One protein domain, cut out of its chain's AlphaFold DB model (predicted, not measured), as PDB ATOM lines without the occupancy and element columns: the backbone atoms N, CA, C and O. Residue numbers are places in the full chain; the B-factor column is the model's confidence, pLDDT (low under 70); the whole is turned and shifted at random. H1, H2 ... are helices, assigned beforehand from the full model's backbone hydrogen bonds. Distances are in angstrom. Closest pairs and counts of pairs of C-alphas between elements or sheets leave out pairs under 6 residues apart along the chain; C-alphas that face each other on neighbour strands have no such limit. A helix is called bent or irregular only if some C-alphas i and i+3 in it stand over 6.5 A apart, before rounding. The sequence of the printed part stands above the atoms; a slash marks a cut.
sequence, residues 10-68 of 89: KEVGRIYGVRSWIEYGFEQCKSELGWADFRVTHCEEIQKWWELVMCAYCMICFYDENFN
ATOM      1  N   LYS A  10      87.381  10.745  90.078       87.69
ATOM      2  CA  LYS A  10      88.558   9.855  90.060       87.69
ATOM      3  C   LYS A  10      88.178   8.391  89.814       87.69
ATOM      4  O   LYS A  10      88.910   7.660  89.157       87.69
ATOM      5  N   GLU A  11      87.028   7.976  90.326       89.00
ATOM      6  CA  GLU A  11      86.537   6.611  90.191       89.00
ATOM      7  C   GLU A  11      85.971   6.345  88.797       89.00
ATOM      8  O   GLU A  11      86.221   5.282  88.236       89.00
ATOM      9  N   VAL A  12      85.335   7.347  88.181       90.44
ATOM     10  CA  VAL A  12      84.957   7.298  86.760       90.44
ATOM     11  C   VAL A  12      86.185   7.050  85.883       90.44
ATOM     12  O   VAL A  12      86.140   6.183  85.016       90.44
ATOM     13  N   GLY A  13      87.293   7.757  86.133       88.12
ATOM     14  CA  GLY A  13      88.548   7.551  85.404       88.12
ATOM     15  C   GLY A  13      89.100   6.133  85.569       88.12
ATOM     16  O   GLY A  13      89.452   5.493  84.582       88.12
ATOM     17  N   ARG A  14      89.096   5.605  86.801       88.00
ATOM     18  CA  ARG A  14      89.519   4.226  87.090       88.00
ATOM     19  C   ARG A  14      88.682   3.192  86.331       88.00
ATOM     20  O   ARG A  14      89.247   2.294  85.720       88.00
ATOM     21  N   ILE A  15      87.355   3.326  86.352       88.81
ATOM     22  CA  ILE A  15      86.445   2.409  85.647       88.81
ATOM     23  C   ILE A  15      86.644   2.517  84.134       88.81
ATOM     24  O   ILE A  15      86.695   1.506  83.440       88.81
ATOM     25  N   TYR A  16      86.799   3.734  83.612       90.00
ATOM     26  CA  TYR A  16      87.003   3.936  82.181       90.00
ATOM     27  C   TYR A  16      88.352   3.387  81.692       90.00
ATOM     28  O   TYR A  16      88.452   2.973  80.541       90.00
ATOM     29  N   GLY A  17      89.359   3.292  82.568       88.44
ATOM     30  CA  GLY A  17      90.639   2.640  82.269       88.44
ATOM     31  C   GLY A  17      90.515   1.159  81.890       88.44
ATOM     32  O   GLY A  17      91.341   0.649  81.138       88.44
ATOM     33  N   VAL A  18      89.443   0.476  82.314       86.69
ATOM     34  CA  VAL A  18      89.154  -0.912  81.906       86.69
ATOM     35  C   VAL A  18      88.949  -1.023  80.390       86.69
ATOM     36  O   VAL A  18      89.246  -2.056  79.798       86.69
ATOM     37  N   ARG A  19      88.517   0.054  79.722       89.56
ATOM     38  CA  ARG A  19      88.349   0.082  78.264       89.56
ATOM     39  C   ARG A  19      89.653  -0.221  77.518       89.56
ATOM     40  O   ARG A  19      89.608  -0.906  76.503       89.56
ATOM     41  N   SER A  20      90.797   0.252  78.006       90.44
ATOM     42  CA  SER A  20      92.087   0.009  77.348       90.44
ATOM     43  C   SER A  20      92.437  -1.482  77.302       90.44
ATOM     44  O   SER A  20      93.019  -1.947  76.328       90.44
ATOM     45  N   TRP A  21      92.000  -2.261  78.296       88.38
ATOM     46  CA  TRP A  21      92.171  -3.715  78.295       88.38
ATOM     47  C   TRP A  21      91.344  -4.413  77.214       88.38
ATOM     48  O   TRP A  21      91.771  -5.435  76.687       88.38
ATOM     49  N   ILE A  22      90.194  -3.847  76.835       88.38
ATOM     50  CA  ILE A  22      89.391  -4.354  75.714       88.38
ATOM     51  C   ILE A  22      90.148  -4.156  74.396       88.38
ATOM     52  O   ILE A  22      90.182  -5.054  73.559       88.38
ATOM     53  N   GLU A  23      90.772  -2.990  74.213       90.44
ATOM     54  CA  GLU A  23      91.572  -2.690  73.019       90.44
ATOM     55  C   GLU A  23      92.774  -3.639  72.914       90.44
ATOM     56  O   GLU A  23      92.989  -4.228  71.853       90.44
ATOM     57  N   TYR A  24      93.464  -3.878  74.032       89.38
ATOM     58  CA  TYR A  24      94.534  -4.872  74.119       89.38
ATOM     59  C   TYR A  24      94.046  -6.295  73.798       89.38
ATOM     60  O   TYR A  24      94.664  -7.001  73.004       89.38
ATOM     61  N   GLY A  25      92.901  -6.717  74.344       88.12
ATOM     62  CA  GLY A  25      92.313  -8.027  74.049       88.12
ATOM     63  C   GLY A  25      92.002  -8.220  72.562       88.12
ATOM     64  O   GLY A  25      92.336  -9.252  71.983       88.12
ATOM     65  N   PHE A  26      91.442  -7.203  71.901       89.50
ATOM     66  CA  PHE A  26      91.196  -7.261  70.459       89.50
ATOM     67  C   PHE A  26      92.473  -7.288  69.621       89.50
ATOM     68  O   PHE A  26      92.464  -7.845  68.522       89.50
ATOM     69  N   GLU A  27      93.557  -6.680  70.094       90.81
ATOM     70  CA  GLU A  27      94.866  -6.797  69.456       90.81
ATOM     71  C   GLU A  27      95.359  -8.245  69.474       90.81
ATOM     72  O   GLU A  27      95.667  -8.779  68.411       90.81
ATOM     73  N   GLN A  28      95.279  -8.917  70.627       88.19
ATOM     74  CA  GLN A  28      95.632 -10.335  70.770       88.19
ATOM     75  C   GLN A  28      94.754 -11.247  69.900       88.19
ATOM     76  O   GLN A  28      95.256 -12.158  69.242       88.19
ATOM     77  N   CYS A  29      93.444 -10.985  69.820       89.75
ATOM     78  CA  CYS A  29      92.560 -11.746  68.931       89.75
ATOM     79  C   CYS A  29      92.954 -11.608  67.451       89.75
ATOM     80  O   CYS A  29      92.837 -12.564  66.685       89.75
ATOM     81  N   LYS A  30      93.422 -10.420  67.044       87.94
ATOM     82  CA  LYS A  30      93.883 -10.150  65.677       87.94
ATOM     83  C   LYS A  30      95.211 -10.830  65.366       87.94
ATOM     84  O   LYS A  30      95.289 -11.458  64.314       87.94
ATOM     85  N   SER A  31      96.218 -10.676  66.229       86.25
ATOM     86  CA  SER A  31      97.584 -11.143  65.968       86.25
ATOM     87  C   SER A  31      97.795 -12.615  66.317       86.25
ATOM     88  O   SER A  31      98.273 -13.365  65.474       86.25
ATOM     89  N   GLU A  32      97.413 -13.036  67.525       87.00
ATOM     90  CA  GLU A  32      97.764 -14.354  68.076       87.00
ATOM     91  C   GLU A  32      96.729 -15.429  67.735       87.00
ATOM     92  O   GLU A  32      97.073 -16.542  67.346       87.00
ATOM     93  N   LEU A  33      95.437 -15.104  67.860       84.94
ATOM     94  CA  LEU A  33      94.351 -16.052  67.560       84.94
ATOM     95  C   LEU A  33      94.009 -16.117  66.062       84.94
ATOM     96  O   LEU A  33      93.175 -16.923  65.648       84.94
ATOM     97  N   GLY A  34      94.660 -15.287  65.243       84.00
ATOM     98  CA  GLY A  34      94.552 -15.345  63.789       84.00
ATOM     99  C   GLY A  34      93.211 -14.857  63.242       84.00
ATOM    100  O   GLY A  34      92.793 -15.309  62.178       84.00
ATOM    101  N   TRP A  35      92.515 -13.932  63.919       84.56
ATOM    102  CA  TRP A  35      91.345 -13.274  63.314       84.56
ATOM    103  C   TRP A  35      91.712 -12.527  62.023       84.56
ATOM    104  O   TRP A  35      90.917 -12.495  61.088       84.56
ATOM    105  N   ALA A  36      92.918 -11.953  61.955       84.06
ATOM    106  CA  ALA A  36      93.402 -11.258  60.762       84.06
ATOM    107  C   ALA A  36      93.835 -12.207  59.627       84.06
ATOM    108  O   ALA A  36      94.074 -11.743  58.510       84.06
ATOM    109  N   ASP A  37      93.924 -13.515  59.880       82.81
ATOM    110  CA  ASP A  37      94.253 -14.484  58.842       82.81
ATOM    111  C   ASP A  37      93.062 -14.628  57.885       82.81
ATOM    112  O   ASP A  37      91.985 -15.089  58.271       82.81
ATOM    113  N   PHE A  38      93.250 -14.275  56.611       69.75
ATOM    114  CA  PHE A  38      92.221 -14.385  55.569       69.75
ATOM    115  C   PHE A  38      91.938 -15.850  55.196       69.75
ATOM    116  O   PHE A  38      92.355 -16.329  54.142       69.75
ATOM    117  N   ARG A  39      91.237 -16.583  56.068       73.25
ATOM    118  CA  ARG A  39      90.880 -17.995  55.842       73.25
ATOM    119  C   ARG A  39      89.515 -18.196  55.188       73.25
ATOM    120  O   ARG A  39      89.317 -19.208  54.524       73.25
ATOM    121  N   VAL A  40      88.583 -17.263  55.374       82.81
ATOM    122  CA  VAL A  40      87.179 -17.395  54.950       82.81
ATOM    123  C   VAL A  40      86.698 -16.134  54.234       82.81
ATOM    124  O   VAL A  40      87.096 -15.025  54.586       82.81
ATOM    125  N   THR A  41      85.848 -16.299  53.219       85.75
ATOM    126  CA  THR A  41      85.335 -15.198  52.380       85.75
ATOM    127  C   THR A  41      83.816 -15.040  52.437       85.75
ATOM    128  O   THR A  41      83.311 -13.957  52.143       85.75
ATOM    129  N   HIS A  42      83.070 -16.073  52.841       92.00
ATOM    130  CA  HIS A  42      81.617 -15.991  52.997       92.00
ATOM    131  C   HIS A  42      81.239 -15.350  54.337       92.00
ATOM    132  O   HIS A  42      81.781 -15.710  55.381       92.00
ATOM    133  N   CYS A  43      80.249 -14.450  54.334       89.38
ATOM    134  CA  CYS A  43      79.810 -13.736  55.542       89.38
ATOM    135  C   CYS A  43      79.399 -14.665  56.697       89.38
ATOM    136  O   CYS A  43      79.741 -14.391  57.844       89.38
ATOM    137  N   GLU A  44      78.696 -15.764  56.412       93.25
ATOM    138  CA  GLU A  44      78.275 -16.721  57.447       93.25
ATOM    139  C   GLU A  44      79.468 -17.436  58.094       93.25
ATOM    140  O   GLU A  44      79.485 -17.687  59.297       93.25
ATOM    141  N   GLU A  45      80.486 -17.755  57.297       91.06
ATOM    142  CA  GLU A  45      81.707 -18.404  57.774       91.06
ATOM    143  C   GLU A  45      82.562 -17.430  58.586       91.06
ATOM    144  O   GLU A  45      83.129 -17.823  59.601       91.06
ATOM    145  N   ILE A  46      82.594 -16.149  58.200       90.62
ATOM    146  CA  ILE A  46      83.260 -15.077  58.955       90.62
ATOM    147  C   ILE A  46      82.635 -14.923  60.348       90.62
ATOM    148  O   ILE A  46      83.363 -14.799  61.332       90.62
ATOM    149  N   GLN A  47      81.303 -14.968  60.455       91.25
ATOM    150  CA  GLN A  47      80.614 -14.899  61.749       91.25
ATOM    151  C   GLN A  47      80.957 -16.100  62.637       91.25
ATOM    152  O   GLN A  47      81.358 -15.915  63.783       91.25
ATOM    153  N   LYS A  48      80.895 -17.321  62.089       92.50
ATOM    154  CA  LYS A  48      81.274 -18.545  62.816       92.50
ATOM    155  C   LYS A  48      82.745 -18.532  63.239       92.50
ATOM    156  O   LYS A  48      83.075 -18.953  64.344       92.50
ATOM    157  N   TRP A  49      83.633 -18.034  62.377       91.62
ATOM    158  CA  TRP A  49      85.051 -17.881  62.696       91.62
ATOM    159  C   TRP A  49      85.259 -16.905  63.855       91.62
ATOM    160  O   TRP A  49      85.993 -17.214  64.792       91.62
ATOM    161  N   TRP A  50      84.560 -15.768  63.843       90.62
ATOM    162  CA  TRP A  50      84.612 -14.805  64.941       90.62
ATOM    163  C   TRP A  50      84.125 -15.403  66.264       90.62
ATOM    164  O   TRP A  50      84.773 -15.231  67.294       90.62
ATOM    165  N   GLU A  51      83.017 -16.146  66.240       93.00
ATOM    166  CA  GLU A  51      82.493 -16.835  67.423       93.00
ATOM    167  C   GLU A  51      83.517 -17.816  68.006       93.00
ATOM    168  O   GLU A  51      83.764 -17.797  69.212       93.00
ATOM    169  N   LEU A  52      84.184 -18.610  67.160       92.94
ATOM    170  CA  LEU A  52      85.236 -19.535  67.591       92.94
ATOM    171  C   LEU A  52      86.434 -18.813  68.220       92.94
ATOM    172  O   LEU A  52      86.901 -19.227  69.283       92.94
ATOM    173  N   VAL A  53      86.908 -17.725  67.603       91.94
ATOM    174  CA  VAL A  53      88.001 -16.901  68.145       91.94
ATOM    175  C   VAL A  53      87.622 -16.338  69.517       91.94
ATOM    176  O   VAL A  53      88.412 -16.422  70.456       91.94
ATOM    177  N   MET A  54      86.398 -15.828  69.674       91.31
ATOM    178  CA  MET A  54      85.920 -15.292  70.953       91.31
ATOM    179  C   MET A  54      85.735 -16.379  72.020       91.31
ATOM    180  O   MET A  54      86.044 -16.140  73.188       91.31
ATOM    181  N   CYS A  55      85.291 -17.583  71.646       93.69
ATOM    182  CA  CYS A  55      85.245 -18.732  72.552       93.69
ATOM    183  C   CYS A  55      86.647 -19.138  73.026       93.69
ATOM    184  O   CYS A  55      86.846 -19.353  74.222       93.69
ATOM    185  N   ALA A  56      87.624 -19.203  72.116       92.88
ATOM    186  CA  ALA A  56      89.013 -19.501  72.455       92.88
ATOM    187  C   ALA A  56      89.607 -18.437  73.389       92.88
ATOM    188  O   ALA A  56      90.177 -18.777  74.425       92.88
ATOM    189  N   TYR A  57      89.396 -17.156  73.077       90.88
ATOM    190  CA  TYR A  57      89.818 -16.044  73.927       90.88
ATOM    191  C   TYR A  57      89.202 -16.124  75.333       90.88
ATOM    192  O   TYR A  57      89.908 -15.996  76.328       90.88
ATOM    193  N   CYS A  58      87.903 -16.420  75.432       90.81
ATOM    194  CA  CYS A  58      87.211 -16.578  76.711       90.81
ATOM    195  C   CYS A  58      87.807 -17.717  77.561       90.81
ATOM    196  O   CYS A  58      88.041 -17.539  78.756       90.81
ATOM    197  N   MET A  59      88.127 -18.861  76.941       89.69
ATOM    198  CA  MET A  59      88.807 -19.962  77.632       89.69
ATOM    199  C   MET A  59      90.186 -19.548  78.160       89.69
ATOM    200  O   MET A  59      90.518 -19.886  79.294       89.69
ATOM    201  N   ILE A  60      90.963 -18.788  77.380       87.56
ATOM    202  CA  ILE A  60      92.269 -18.264  77.809       87.56
ATOM    203  C   ILE A  60      92.103 -17.319  79.004       87.56
ATOM    204  O   ILE A  60      92.816 -17.463  79.993       87.56
ATOM    205  N   CYS A  61      91.129 -16.404  78.967       86.00
ATOM    206  CA  CYS A  61      90.855 -15.502  80.088       86.00
ATOM    207  C   CYS A  61      90.489 -16.250  81.377       86.00
ATOM    208  O   CYS A  61      90.891 -15.828  82.456       86.00
ATOM    209  N   PHE A  62      89.750 -17.360  81.290       84.19
ATOM    210  CA  PHE A  62      89.433 -18.185  82.463       84.19
ATOM    211  C   PHE A  62      90.591 -19.057  82.948       84.19
ATOM    212  O   PHE A  62      90.581 -19.494  84.100       84.19
ATOM    213  N   TYR A  63      91.566 -19.328  82.083       83.75
ATOM    214  CA  TYR A  63      92.780 -20.046  82.454       83.75
ATOM    215  C   TYR A  63      93.818 -19.141  83.136       83.75
ATOM    216  O   TYR A  63      94.741 -19.628  83.781       83.75
ATOM    217  N   ASP A  64      93.680 -17.824  83.022       80.56
ATOM    218  CA  ASP A  64      94.590 -16.890  83.671       80.56
ATOM    219  C   ASP A  64      94.469 -16.972  85.209       80.56
ATOM    220  O   ASP A  64      93.377 -16.961  85.790       80.56
ATOM    221  N   GLU A  65      95.624 -17.064  85.874       73.50
ATOM    222  CA  GLU A  65      95.759 -17.231  87.329       73.50
ATOM    223  C   GLU A  65      95.071 -16.107  88.120       73.50
ATOM    224  O   GLU A  65      94.596 -16.333  89.233       73.50
ATOM    225  N   ASN A  66      94.955 -14.907  87.538       75.75
ATOM    226  CA  ASN A  66      94.260 -13.782  88.160       75.75
ATOM    227  C   ASN A  66      92.746 -14.018  88.270       75.75
ATOM    228  O   ASN A  66      92.104 -13.454  89.156       75.75
ATOM    229  N   PHE A  67      92.172 -14.836  87.383       71.69
ATOM    230  CA  PHE A  67      90.741 -15.147  87.357       71.69
ATOM    231  C   PHE A  67      90.413 -16.518  87.951       71.69
ATOM    232  O   PHE A  67      89.286 -16.724  88.405       71.69
ATOM    233  N   ASN A  68      91.378 -17.441  87.998       75.69
ATOM    234  CA  ASN A  68      91.193 -18.759  88.589       75.69
ATOM    235  C   ASN A  68      92.310 -19.103  89.598       75.69
ATOM    236  O   ASN A  68      93.292 -19.759  89.245       75.69
TER     237      ASN A  68
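AT A GLANCE: This is residues 10 to 68 of the 89 residues of the protein "Transposase" of Synechocystis sp. (strain PCC 6803 / Kazusa) (UniProt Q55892). Two long helices splay apart at a wide angle: H1 meets H2 near its own end, with residue 29, at residues 53 to 57 of H2, and residues 10 to 24 of H1 stick out as a free arm. A long link, residues 32 to 42, loops from the end of H1 to the start of H2, which then folds back past the end of H1, its second half making an open V with the arm. The printed part has 59 residues with two named helices, H1 then H2, and no named strand; its class is all helix. The whole is loose, with a radius of gyration of the C-alphas of 14.3 A, and elongated, spanning 46 by 24 by 18 A.

IN THESE COORDINATES: H1 is residues 10 to 31, 33.2 A from first to last C-alpha, and begins with C-alpha 10 at (88.558, 9.855, 90.060). H2 is residues 43 to 63, 30.5 A long in the same sense, from C-alpha 43 at (79.810, -13.736, 55.542) to C-alpha 63 at (92.780, -20.046, 82.454). Neither helix is bent.

HOW THE PARTS SIT: H1 and H2 only just touch, with 3 pairs of C-alphas within 8 A; the closest C-alphas, those of Cys 29 and Val 53, are 6.9 A apart. H1 touches H2 with residue 29 alone, and H2 touches H1 with residues 53 to 57 alone. They run opposite ways at a steep tilt of 61 degrees, with centres 18.5 A apart. In H2 every O i to N i+4 pair is within hydrogen-bond range, in H1 13 of 18.

THE WHOLE: The two C-alphas farthest apart, those of Lys 10 and His 42, are 45.7 A apart. Residues 10 to 24, which belong to H1, and residues 62 to 68 stand free; the body without them spans 28 by 16 by 11 A. The link from H1 to H2 is long, with 11 residues, and the printed part has no cut. The mean pLDDT of the printed part is 87.1, and one printed residue, Phe 38, is under 70.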